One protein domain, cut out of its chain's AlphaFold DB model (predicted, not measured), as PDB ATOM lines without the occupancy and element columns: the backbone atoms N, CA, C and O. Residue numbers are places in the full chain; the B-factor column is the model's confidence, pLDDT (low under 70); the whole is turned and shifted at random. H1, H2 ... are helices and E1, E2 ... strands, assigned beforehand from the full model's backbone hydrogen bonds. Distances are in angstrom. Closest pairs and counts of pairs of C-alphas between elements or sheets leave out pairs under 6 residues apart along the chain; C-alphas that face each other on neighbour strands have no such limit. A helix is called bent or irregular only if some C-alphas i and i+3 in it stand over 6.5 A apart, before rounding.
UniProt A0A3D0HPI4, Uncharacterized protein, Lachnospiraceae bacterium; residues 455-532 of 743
ATOM      1  N   HIS A 455     -11.210 -23.762 -37.577       81.12
ATOM      2  CA  HIS A 455     -11.110 -22.846 -38.712       81.12
ATOM      3  C   HIS A 455     -11.149 -23.602 -40.037       81.12
ATOM      4  O   HIS A 455     -10.658 -24.722 -40.167       81.12
ATOM      5  N   TYR A 456     -11.703 -22.965 -41.064       75.62
ATOM      6  CA  TYR A 456     -11.722 -23.514 -42.418       75.62
ATOM      7  C   TYR A 456     -10.316 -23.841 -42.943       75.62
ATOM      8  O   TYR A 456     -10.123 -24.847 -43.626       75.62
ATOM      9  N   SER A 457      -9.333 -22.996 -42.618       72.81
ATOM     10  CA  SER A 457      -7.922 -23.214 -42.947       72.81
ATOM     11  C   SER A 457      -7.381 -24.512 -42.347       72.81
ATOM     12  O   SER A 457      -6.729 -25.262 -43.065       72.81
ATOM     13  N   GLU A 458      -7.713 -24.807 -41.087       74.31
ATOM     14  CA  GLU A 458      -7.302 -26.027 -40.379       74.31
ATOM     15  C   GLU A 458      -7.944 -27.283 -40.996       74.31
ATOM     16  O   GLU A 458      -7.298 -28.321 -41.084       74.31
ATOM     17  N   ILE A 459      -9.179 -27.200 -41.513       76.06
ATOM     18  CA  ILE A 459      -9.817 -28.317 -42.243       76.06
ATOM     19  C   ILE A 459      -9.055 -28.651 -43.531       76.06
ATOM     20  O   ILE A 459      -8.909 -29.823 -43.877       76.06
ATOM     21  N   ASN A 460      -8.568 -27.637 -44.250       68.56
ATOM     22  CA  ASN A 460      -7.859 -27.827 -45.516       68.56
ATOM     23  C   ASN A 460      -6.477 -28.488 -45.346       68.56
ATOM     24  O   ASN A 460      -5.906 -28.980 -46.320       68.56
ATOM     25  N   GLU A 461      -5.938 -28.521 -44.128       71.31
ATOM     26  CA  GLU A 461      -4.710 -29.262 -43.828       71.31
ATOM     27  C   GLU A 461      -4.939 -30.785 -43.830       71.31
ATOM     28  O   GLU A 461      -4.010 -31.552 -44.102       71.31
ATOM     29  N   PHE A 462      -6.183 -31.239 -43.636       67.12
ATOM     30  CA  PHE A 462      -6.547 -32.651 -43.718       67.12
ATOM     31  C   PHE A 462      -6.757 -33.080 -45.177       67.12
ATOM     32  O   PHE A 462      -7.766 -32.774 -45.813       67.12
ATOM     33  N   LYS A 463      -5.797 -33.841 -45.718       62.94
ATOM     34  CA  LYS A 463      -5.868 -34.402 -47.083       62.94
ATOM     35  C   LYS A 463      -6.867 -35.564 -47.212       62.94
ATOM     36  O   LYS A 463      -7.400 -35.786 -48.300       62.94
ATOM     37  N   ASP A 464      -7.128 -36.281 -46.119       73.44
ATOM     38  CA  ASP A 464      -8.030 -37.438 -46.053       73.44
ATOM     39  C   ASP A 464      -9.229 -37.142 -45.139       73.44
ATOM     40  O   ASP A 464      -9.075 -36.643 -44.021       73.44
ATOM     41  N   ALA A 465     -10.436 -37.459 -45.611       74.62
ATOM     42  CA  ALA A 465     -11.667 -37.217 -44.868       74.62
ATOM     43  C   ALA A 465     -11.770 -38.044 -43.579       74.62
ATOM     44  O   ALA A 465     -12.416 -37.608 -42.628       74.62
ATOM     45  N   ARG A 466     -11.155 -39.229 -43.533       71.75
ATOM     46  CA  ARG A 466     -11.177 -40.136 -42.376       71.75
ATOM     47  C   ARG A 466     -10.353 -39.571 -41.229       71.75
ATOM     48  O   ARG A 466     -10.851 -39.542 -40.111       71.75
ATOM     49  N   LEU A 467      -9.178 -39.016 -41.532       71.69
ATOM     50  CA  LEU A 467      -8.334 -38.322 -40.552       71.69
ATOM     51  C   LEU A 467      -9.046 -37.101 -39.962       71.69
ATOM     52  O   LEU A 467      -9.004 -36.881 -38.755       71.69
ATOM     53  N   LEU A 468      -9.757 -36.334 -40.798       80.12
ATOM     54  CA  LEU A 468     -10.596 -35.237 -40.316       80.12
ATOM     55  C   LEU A 468     -11.706 -35.752 -39.388       80.12
ATOM     56  O   LEU A 468     -11.901 -35.201 -38.306       80.12
ATOM     57  N   MET A 469     -12.437 -36.795 -39.803       77.56
ATOM     58  CA  MET A 469     -13.525 -37.384 -39.009       77.56
ATOM     59  C   MET A 469     -13.027 -37.934 -37.669       77.56
ATOM     60  O   MET A 469     -13.694 -37.740 -36.655       77.56
ATOM     61  N   GLU A 470     -11.857 -38.567 -37.643       74.75
ATOM     62  CA  GLU A 470     -11.211 -39.047 -36.422       74.75
ATOM     63  C   GLU A 470     -10.815 -37.884 -35.502       74.75
ATOM     64  O   GLU A 470     -11.197 -37.866 -34.329       74.75
ATOM     65  N   ALA A 471     -10.152 -36.857 -36.046       73.12
ATOM     66  CA  ALA A 471      -9.709 -35.688 -35.289       73.12
ATOM     67  C   ALA A 471     -10.875 -34.935 -34.622       73.12
ATOM     68  O   ALA A 471     -10.774 -34.494 -33.471       73.12
ATOM     69  N   ILE A 472     -12.014 -34.820 -35.313       79.56
ATOM     70  CA  ILE A 472     -13.226 -34.175 -34.783       79.56
ATOM     71  C   ILE A 472     -14.169 -35.156 -34.056       79.56
ATOM     72  O   ILE A 472     -15.249 -34.747 -33.625       79.56
ATOM     73  N   LYS A 473     -13.770 -36.429 -33.891       72.94
ATOM     74  CA  LYS A 473     -14.533 -37.511 -33.234       72.94
ATOM     75  C   LYS A 473     -15.940 -37.715 -33.812       72.94
ATOM     76  O   LYS A 473     -16.908 -37.951 -33.087       72.94
ATOM     77  N   LEU A 474     -16.062 -37.632 -35.133       71.75
ATOM     78  CA  LEU A 474     -17.301 -37.865 -35.871       71.75
ATOM     79  C   LEU A 474     -17.471 -39.364 -36.168       71.75
ATOM     80  O   LEU A 474     -17.323 -39.804 -37.303       71.75
ATOM     81  N   THR A 475     -17.758 -40.167 -35.143       56.28
ATOM     82  CA  THR A 475     -17.841 -41.638 -35.260       56.28
ATOM     83  C   THR A 475     -19.244 -42.189 -35.549       56.28
ATOM     84  O   THR A 475     -19.356 -43.355 -35.913       56.28
ATOM     85  N   ASP A 476     -20.313 -41.382 -35.458       51.22
ATOM     86  CA  ASP A 476     -21.711 -41.876 -35.505       51.22
ATOM     87  C   ASP A 476     -22.620 -41.196 -36.552       51.22
ATOM     88  O   ASP A 476     -23.842 -41.135 -36.424       51.22
ATOM     89  N   LYS A 477     -22.058 -40.655 -37.637       45.75
ATOM     90  CA  LYS A 477     -22.874 -40.157 -38.756       45.75
ATOM     91  C   LYS A 477     -22.245 -40.490 -40.096       45.75
ATOM     92  O   LYS A 477     -21.519 -39.679 -40.653       45.75
ATOM     93  N   GLN A 478     -22.542 -41.700 -40.578       55.00
ATOM     94  CA  GLN A 478     -22.506 -42.145 -41.983       55.00
ATOM     95  C   GLN A 478     -21.709 -41.213 -42.917       55.00
ATOM     96  O   GLN A 478     -22.293 -40.386 -43.619       55.00
ATOM     97  N   GLY A 479     -20.377 -41.332 -42.915       60.94
ATOM     98  CA  GLY A 479     -19.549 -40.720 -43.951       60.94
ATOM     99  C   GLY A 479     -19.934 -41.326 -45.302       60.94
ATOM    100  O   GLY A 479     -19.850 -42.542 -45.479       60.94
ATOM    101  N   GLU A 480     -20.401 -40.501 -46.237       65.06
ATOM    102  CA  GLU A 480     -20.930 -40.971 -47.521       65.06
ATOM    103  C   GLU A 480     -19.854 -40.912 -48.610       65.06
ATOM    104  O   GLU A 480     -19.280 -39.859 -48.896       65.06
ATOM    105  N   GLY A 481     -19.605 -42.055 -49.251       62.72
ATOM    106  CA  GLY A 481     -18.767 -42.133 -50.440       62.72
ATOM    107  C   GLY A 481     -19.491 -41.564 -51.663       62.72
ATOM    108  O   GLY A 481     -20.575 -42.027 -52.015       62.72
ATOM    109  N   ILE A 482     -18.894 -40.579 -52.330       62.25
ATOM    110  CA  ILE A 482     -19.356 -40.067 -53.626       62.25
ATOM    111  C   ILE A 482     -18.604 -40.814 -54.731       62.25
ATOM    112  O   ILE A 482     -17.372 -40.764 -54.786       62.25
ATOM    113  N   THR A 483     -19.338 -41.461 -55.640       53.97
ATOM    114  CA  THR A 483     -18.783 -42.063 -56.860       53.97
ATOM    115  C   THR A 483     -19.460 -41.469 -58.098       53.97
ATOM    116  O   THR A 483     -20.643 -41.674 -58.354       53.97
ATOM    117  N   ASP A 484     -18.707 -40.704 -58.893       54.25
ATOM    118  CA  ASP A 484     -19.084 -40.418 -60.282       54.25
ATOM    119  C   ASP A 484     -18.459 -41.516 -61.156       54.25
ATOM    120  O   ASP A 484     -17.312 -41.900 -60.932       54.25
ATOM    121  N   ARG A 485     -19.205 -42.068 -62.126       45.59
ATOM    122  CA  ARG A 485     -18.718 -43.167 -62.986       45.59
ATOM    123  C   ARG A 485     -17.346 -42.820 -63.598       45.59
ATOM    124  O   ARG A 485     -17.232 -41.815 -64.294       45.59
ATOM    125  N   ALA A 486     -16.388 -43.736 -63.395       48.88
ATOM    126  CA  ALA A 486     -14.926 -43.619 -63.546       48.88
ATOM    127  C   ALA A 486     -14.229 -42.917 -62.360       48.88
ATOM    128  O   ALA A 486     -14.525 -41.762 -62.077       48.88
ATOM    129  N   GLU A 487     -13.308 -43.650 -61.704       52.75
ATOM    130  CA  GLU A 487     -12.442 -43.278 -60.559       52.75
ATOM    131  C   GLU A 487     -12.512 -41.798 -60.177       52.75
ATOM    132  O   GLU A 487     -11.663 -41.015 -60.593       52.75
ATOM    133  N   ALA A 488     -13.567 -41.412 -59.444       55.25
ATOM    134  CA  ALA A 488     -13.734 -40.099 -58.823       55.25
ATOM    135  C   ALA A 488     -13.250 -38.892 -59.670       55.25
ATOM    136  O   ALA A 488     -12.671 -37.948 -59.131       55.25
ATOM    137  N   LYS A 489     -13.429 -38.920 -61.005       59.72
ATOM    138  CA  LYS A 489     -12.893 -37.907 -61.945       59.72
ATOM    139  C   LYS A 489     -11.408 -37.534 -61.703       59.72
ATOM    140  O   LYS A 489     -11.035 -36.370 -61.843       59.72
ATOM    141  N   GLY A 490     -10.559 -38.495 -61.332       57.62
ATOM    142  CA  GLY A 490      -9.127 -38.277 -61.080       57.62
ATOM    143  C   GLY A 490      -8.783 -37.753 -59.680       57.62
ATOM    144  O   GLY A 490      -7.675 -37.259 -59.474       57.62
ATOM    145  N   LYS A 491      -9.710 -37.827 -58.717       64.50
ATOM    146  CA  LYS A 491      -9.436 -37.551 -57.298       64.50
ATOM    147  C   LYS A 491      -9.094 -38.852 -56.551       64.50
ATOM    148  O   LYS A 491      -9.741 -39.866 -56.815       64.50
ATOM    149  N   PRO A 492      -8.104 -38.855 -55.637       60.75
ATOM    150  CA  PRO A 492      -7.755 -40.057 -54.881       60.75
ATOM    151  C   PRO A 492      -8.911 -40.548 -53.999       60.75
ATOM    152  O   PRO A 492      -9.713 -39.751 -53.507       60.75
ATOM    153  N   TYR A 493      -8.972 -41.862 -53.768       66.31
ATOM    154  CA  TYR A 493      -9.876 -42.462 -52.783       66.31
ATOM    155  C   TYR A 493      -9.656 -41.843 -51.390       66.31
ATOM    156  O   TYR A 493      -8.532 -41.489 -51.047       66.31
ATOM    157  N   GLY A 494     -10.724 -41.661 -50.607       68.94
ATOM    158  CA  GLY A 494     -10.665 -41.101 -49.246       68.94
ATOM    159  C   GLY A 494     -10.451 -39.582 -49.176       68.94
ATOM    160  O   GLY A 494     -10.692 -38.974 -48.132       68.94
ATOM    161  N   SER A 495     -10.084 -38.935 -50.290       74.94
ATOM    162  CA  SER A 495      -9.914 -37.478 -50.342       74.94
ATOM    163  C   SER A 495     -11.211 -36.754 -49.982       74.94
ATOM    164  O   SER A 495     -12.289 -37.097 -50.486       74.94
ATOM    165  N   LEU A 496     -11.095 -35.725 -49.137       76.50
ATOM    166  CA  LEU A 496     -12.217 -34.902 -48.695       76.50
ATOM    167  C   LEU A 496     -12.871 -34.199 -49.890       76.50
ATOM    168  O   LEU A 496     -12.240 -33.413 -50.597       76.50
ATOM    169  N   ALA A 497     -14.149 -34.498 -50.121       77.75
ATOM    170  CA  ALA A 497     -14.914 -33.929 -51.219       77.75
ATOM    171  C   ALA A 497     -15.740 -32.736 -50.741       77.75
ATOM    172  O   ALA A 497     -15.609 -31.640 -51.283       77.75
ATOM    173  N   LYS A 498     -16.621 -32.961 -49.757       83.69
ATOM    174  CA  LYS A 498     -17.601 -31.968 -49.300       83.69
ATOM    175  C   LYS A 498     -17.949 -32.166 -47.830       83.69
ATOM    176  O   LYS A 498     -17.921 -33.292 -47.340       83.69
ATOM    177  N   ILE A 499     -18.365 -31.108 -47.144       84.00
ATOM    178  CA  ILE A 499     -18.928 -31.197 -45.784       84.00
ATOM    179  C   ILE A 499     -20.334 -30.602 -45.804       84.00
ATOM    180  O   ILE A 499     -20.513 -29.462 -46.229       84.00
ATOM    181  N   ARG A 500     -21.339 -31.362 -45.365       84.88
ATOM    182  CA  ARG A 500     -22.712 -30.872 -45.183       84.88
ATOM    183  C   ARG A 500     -22.948 -30.537 -43.720       84.88
ATOM    184  O   ARG A 500     -22.697 -31.360 -42.839       84.88
ATOM    185  N   MET A 501     -23.500 -29.358 -43.498       86.25
ATOM    186  CA  MET A 501     -23.907 -28.867 -42.192       86.25
ATOM    187  C   MET A 501     -25.378 -29.218 -41.916       86.25
ATOM    188  O   MET A 501     -26.168 -29.437 -42.839       86.25
ATOM    189  N   LYS A 502     -25.774 -29.251 -40.640       85.19
ATOM    190  CA  LYS A 502     -27.145 -29.564 -40.189       85.19
ATOM    191  C   LYS A 502     -28.196 -28.558 -40.666       85.19
ATOM    192  O   LYS A 502     -29.368 -28.907 -40.746       85.19
ATOM    193  N   ASP A 503     -27.788 -27.332 -40.988       83.81
ATOM    194  CA  ASP A 503     -28.652 -26.285 -41.551       83.81
ATOM    195  C   ASP A 503     -28.894 -26.444 -43.067       83.81
ATOM    196  O   ASP A 503     -29.621 -25.656 -43.672       83.81
ATOM    197  N   GLY A 504     -28.304 -27.474 -43.686       78.56
ATOM    198  CA  GLY A 504     -28.404 -27.757 -45.115       78.56
ATOM    199  C   GLY A 504     -27.343 -27.066 -45.973       78.56
ATOM    200  O   GLY A 504     -27.273 -27.353 -47.171       78.56
ATOM    201  N   SER A 505     -26.496 -26.205 -45.400       82.12
ATOM    202  CA  SER A 505     -25.368 -25.612 -46.122       82.12
ATOM    203  C   SER A 505     -24.299 -26.663 -46.445       82.12
ATOM    204  O   SER A 505     -24.122 -27.655 -45.729       82.12
ATOM    205  N   VAL A 506     -23.602 -26.478 -47.571       80.31
ATOM    206  CA  VAL A 506     -22.577 -27.417 -48.040       80.31
ATOM    207  C   VAL A 506     -21.285 -26.679 -48.365       80.31
ATOM    208  O   VAL A 506     -21.269 -25.663 -49.061       80.31
ATOM    209  N   ILE A 507     -20.188 -27.219 -47.853       79.75
ATOM    210  CA  ILE A 507     -18.826 -26.795 -48.129       79.75
ATOM    211  C   ILE A 507     -18.289 -27.684 -49.250       79.75
ATOM    212  O   ILE A 507     -17.856 -28.804 -48.999       79.75
ATOM    213  N   ASP A 508     -18.348 -27.184 -50.485       68.12
ATOM    214  CA  ASP A 508     -18.061 -27.958 -51.704       68.12
ATOM    215  C   ASP A 508     -16.620 -27.844 -52.226       68.12
ATOM    216  O   ASP A 508     -16.222 -28.610 -53.102       68.12
ATOM    217  N   ASN A 509     -15.855 -26.862 -51.747       64.44
ATOM    218  CA  ASN A 509     -14.534 -26.536 -52.278       64.44
ATOM    219  C   ASN A 509     -13.580 -26.154 -51.144       64.44
ATOM    220  O   ASN A 509     -13.331 -24.974 -50.928       64.44
ATOM    221  N   VAL A 510     -13.075 -27.159 -50.419       60.12
ATOM    222  CA  VAL A 510     -12.228 -27.017 -49.211       60.12
ATOM    223  C   VAL A 510     -10.966 -26.161 -49.442       60.12
ATOM    224  O   VAL A 510     -10.372 -25.652 -48.501       60.12
ATOM    225  N   GLN A 511     -10.599 -25.909 -50.702       56.41
ATOM    226  CA  GLN A 511      -9.468 -25.060 -51.090       56.41
ATOM    227  C   GLN A 511      -9.828 -23.587 -51.383       56.41
ATOM    228  O   GLN A 511      -8.988 -22.846 -51.895       56.41
ATOM    229  N   ASP A 512     -11.054 -23.136 -51.103       64.81
ATOM    230  CA  ASP A 512     -11.463 -21.747 -51.346       64.81
ATOM    231  C   ASP A 512     -10.739 -20.771 -50.399       64.81
ATOM    232  O   ASP A 512     -11.051 -20.659 -49.211       64.81
ATOM    233  N   GLN A 513      -9.773 -20.028 -50.946       56.75
ATOM    234  CA  GLN A 513      -8.963 -19.060 -50.200       56.75
ATOM    235  C   GLN A 513      -9.793 -17.931 -49.573       56.75
ATOM    236  O   GLN A 513      -9.378 -17.360 -48.567       56.75
ATOM    237  N   ASN A 514     -10.985 -17.638 -50.105       60.44
ATOM    238  CA  ASN A 514     -11.845 -16.577 -49.574       60.44
ATOM    239  C   ASN A 514     -12.558 -16.967 -48.269       60.44
ATOM    240  O   ASN A 514     -13.202 -16.116 -47.656       60.44
ATOM    241  N   LYS A 515     -12.475 -18.238 -47.848       64.31
ATOM    242  CA  LYS A 515     -13.164 -18.764 -46.659       64.31
ATOM    243  C   LYS A 515     -12.227 -19.119 -45.507       64.31
ATOM    244  O   LYS A 515     -12.697 -19.625 -44.498       64.31
ATOM    245  N   GLN A 516     -10.927 -18.832 -45.614       63.53
ATOM    246  CA  GLN A 516      -9.917 -19.280 -44.642       63.53
ATOM    247  C   GLN A 516     -10.158 -18.808 -43.199       63.53
ATOM    248  O   GLN A 516      -9.831 -19.546 -42.278       63.53
ATOM    249  N   SER A 517     -10.758 -17.632 -42.996       65.06
ATOM    250  CA  SER A 517     -11.102 -17.099 -41.668       65.06
ATOM    251  C   SER A 517     -12.482 -17.541 -41.160       65.06
ATOM    252  O   SER A 517     -12.946 -17.056 -40.131       65.06
ATOM    253  N   GLN A 518     -13.195 -18.398 -41.897       78.44
ATOM    254  CA  GLN A 518     -14.515 -18.872 -41.496       78.44
ATOM    255  C   GLN A 518     -14.387 -19.931 -40.396       78.44
ATOM    256  O   GLN A 518     -13.740 -20.961 -40.578       78.44
ATOM    257  N   VAL A 519     -15.072 -19.705 -39.277       80.94
ATOM    258  CA  VAL A 519     -15.147 -20.655 -38.163       80.94
ATOM    259  C   VAL A 519     -16.303 -21.630 -38.372       80.94
ATOM    260  O   VAL A 519     -17.431 -21.220 -38.657       80.94
ATOM    261  N   ILE A 520     -16.037 -22.921 -38.193       82.88
ATOM    262  CA  ILE A 520     -17.018 -24.002 -38.297       82.88
ATOM    263  C   ILE A 520     -17.226 -24.621 -36.918       82.88
ATOM    264  O   ILE A 520     -16.279 -25.045 -36.259       82.88
ATOM    265  N   GLU A 521     -18.482 -24.704 -36.484       86.44
ATOM    266  CA  GLU A 521     -18.842 -25.460 -35.285       86.44
ATOM    267  C   GLU A 521     -18.973 -26.943 -35.629       86.44
ATOM    268  O   GLU A 521     -19.812 -27.337 -36.442       86.44
ATOM    269  N   ILE A 522     -18.173 -27.776 -34.967       85.06
ATOM    270  CA  ILE A 522     -18.111 -29.223 -35.209       85.06
ATOM    271  C   ILE A 522     -19.468 -29.872 -34.939       85.06
ATOM    272  O   ILE A 522     -19.914 -30.731 -35.697       85.06
ATOM    273  N   ALA A 523     -20.191 -29.396 -33.921       83.88
ATOM    274  CA  ALA A 523     -21.539 -29.864 -33.605       83.88
ATOM    275  C   ALA A 523     -22.549 -29.640 -34.746       83.88
ATOM    276  O   ALA A 523     -23.575 -30.328 -34.789       83.88
ATOM    277  N   ASN A 524     -22.278 -28.708 -35.663       85.75
ATOM    278  CA  ASN A 524     -23.139 -28.403 -36.802       85.75
ATOM    279  C   ASN A 524     -22.768 -29.203 -38.053       85.75
ATOM    280  O   ASN A 524     -23.506 -29.129 -39.033       85.75
ATOM    281  N   ILE A 525     -21.698 -30.001 -38.026       84.38
ATOM    282  CA  ILE A 525     -21.377 -30.935 -39.106       84.38
ATOM    283  C   ILE A 525     -22.394 -32.083 -39.066       84.38
ATOM    284  O   ILE A 525     -22.619 -32.718 -38.032       84.38
ATOM    285  N   ASP A 526     -23.059 -32.318 -40.194       82.75
ATOM    286  CA  ASP A 526     -24.012 -33.416 -40.344       82.75
ATOM    287  C   ASP A 526     -23.382 -34.611 -41.052       82.75
ATOM    288  O   ASP A 526     -23.466 -35.728 -40.546       82.75
ATOM    289  N   LYS A 527     -22.735 -34.379 -42.200       83.69
ATOM    290  CA  LYS A 527     -22.101 -35.433 -43.003       83.69
ATOM    291  C   LYS A 527     -20.810 -34.948 -43.645       83.69
ATOM    292  O   LYS A 527     -20.743 -33.820 -44.138       83.69
ATOM    293  N   VAL A 528     -19.826 -35.836 -43.713       82.62
ATOM    294  CA  VAL A 528     -18.592 -35.645 -44.481       82.62
ATOM    295  C   VAL A 528     -18.638 -36.562 -45.698       82.62
ATOM    296  O   VAL A 528     -18.953 -37.745 -45.584       82.62
ATOM    297  N   TYR A 529     -18.347 -35.999 -46.865       80.88
ATOM    298  CA  TYR A 529     -18.318 -36.706 -48.136       80.88
ATOM    299  C   TYR A 529     -16.884 -36.858 -48.610       80.88
ATOM    300  O   TYR A 529     -16.110 -35.895 -48.594       80.88
ATOM    301  N   TYR A 530     -16.560 -38.042 -49.107       78.50
ATOM    302  CA  TYR A 530     -15.250 -38.366 -49.659       78.50
ATOM    303  C   TYR A 530     -15.391 -39.111 -50.978       78.50
ATOM    304  O   TYR A 530     -16.445 -39.667 -51.292       78.50
ATOM    305  N   TYR A 531     -14.328 -39.116 -51.769       72.88
ATOM    306  CA  TYR A 531     -14.301 -39.880 -53.009       72.88
ATOM    307  C   TYR A 531     -14.143 -41.377 -52.711       72.88
ATOM    308  O   TYR A 531     -13.167 -41.786 -52.083       72.88
ATOM    309  N   ALA A 532     -15.105 -42.192 -53.148       62.69
ATOM    310  CA  ALA A 532     -15.094 -43.647 -52.965       62.69
ATOM    311  C   ALA A 532     -14.799 -44.394 -54.282       62.69
ATOM    312  O   ALA A 532     -14.843 -43.813 -55.368       62.69
TER     313      ALA A 532
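This is residues 455 to 532 of the 743 residues of an uncharacterized protein of Lachnospiraceae bacterium (UniProt A0A3D0HPI4). A small sheet of three strands, E1, E4 and E2, makes a wall through the domain, with H2 over E4 on one face and standing up from it. The short helix H3 lies near the E4 end at Tyr 531, while H1 and the short strand E3 lie near each other toward the opposite end, and a long loop, residues 502 to 518, first folds back beside E2 and then leads round to E3. The printed part has 78 residues, with three named helices and four named strands in the order H1, H2, E1, H3, E2, E3, E4; the sheet runs E1, E4, E2 and is mixed. The class is mixed, helices and strands, with 35 residues, under half, in named elements. The whole is compact, with a radius of gyration of the C-alphas of 12.0 A and spans of 34 by 30 by 23 A.

In the sheet, E4 is residues 525 to 531, 18.0 A from first to last C-alpha, from (-21.377, -30.935, -39.106) to (-14.301, -39.880, -53.009). E2 is residues 496 to 501, 14.7 A, and E1 residues 480 to 482, 6.4 A. H2 is residues 465 to 471, 9.9 A. H1 is residues 456 to 460, 6.6 A, beginning at C-alpha 456 at (-11.722, -23.514, -42.418). E3 is residues 519 to 521, 6.7 A. H3 is residues 487 to 490; it is neither bent nor irregular, but only just: C-alphas 487 and 490 are 6.0 A apart.

E4 is the inner strand. It is antiparallel to E2, at 160 degrees, with N 500 and O 527 within hydrogen-bond range at 2.8 A. It is parallel to E1, at 38 degrees, with N 482 and O 530 within range at 2.8 A. Residues 499 to 500 of E2 also pair, antiparallel, with residues 506 to 507. H2 is on the sheet at a height of 10.3 A, over E4, and stands up from it at 47 degrees; the closest C-alphas of H2 and E4 are those of Ala 465 and Tyr 530, 6.1 A apart. H3 only grazes the sheet, and its closest C-alpha to E4 is that of Ala 488, 5.8 A from that of Tyr 531. H1 is not on the sheet. H1 and H2 are close but not clearly touching, Ile 459 and Leu 468 having the closest C-alphas at 7.2 A. The closest C-alphas of H1 and E3 are those of Tyr 456 and Val 519, 6.2 A apart. E3 pairs with no named strand, and E3 and E4 meet only through their link. In H1 and H2 every O i to N i+4 pair is within hydrogen-bond range; H3 is too short for such a pair.

The two C-alphas farthest apart, those of Ala 486 and Ser 517, are 34.6 A apart. The printed part has no cut. The link from E2 to E3, 17 residues, is long. Mean pLDDT of the printed part is 70.7; 34 residues are under 70, among them 475 to 494 and 508 to 517.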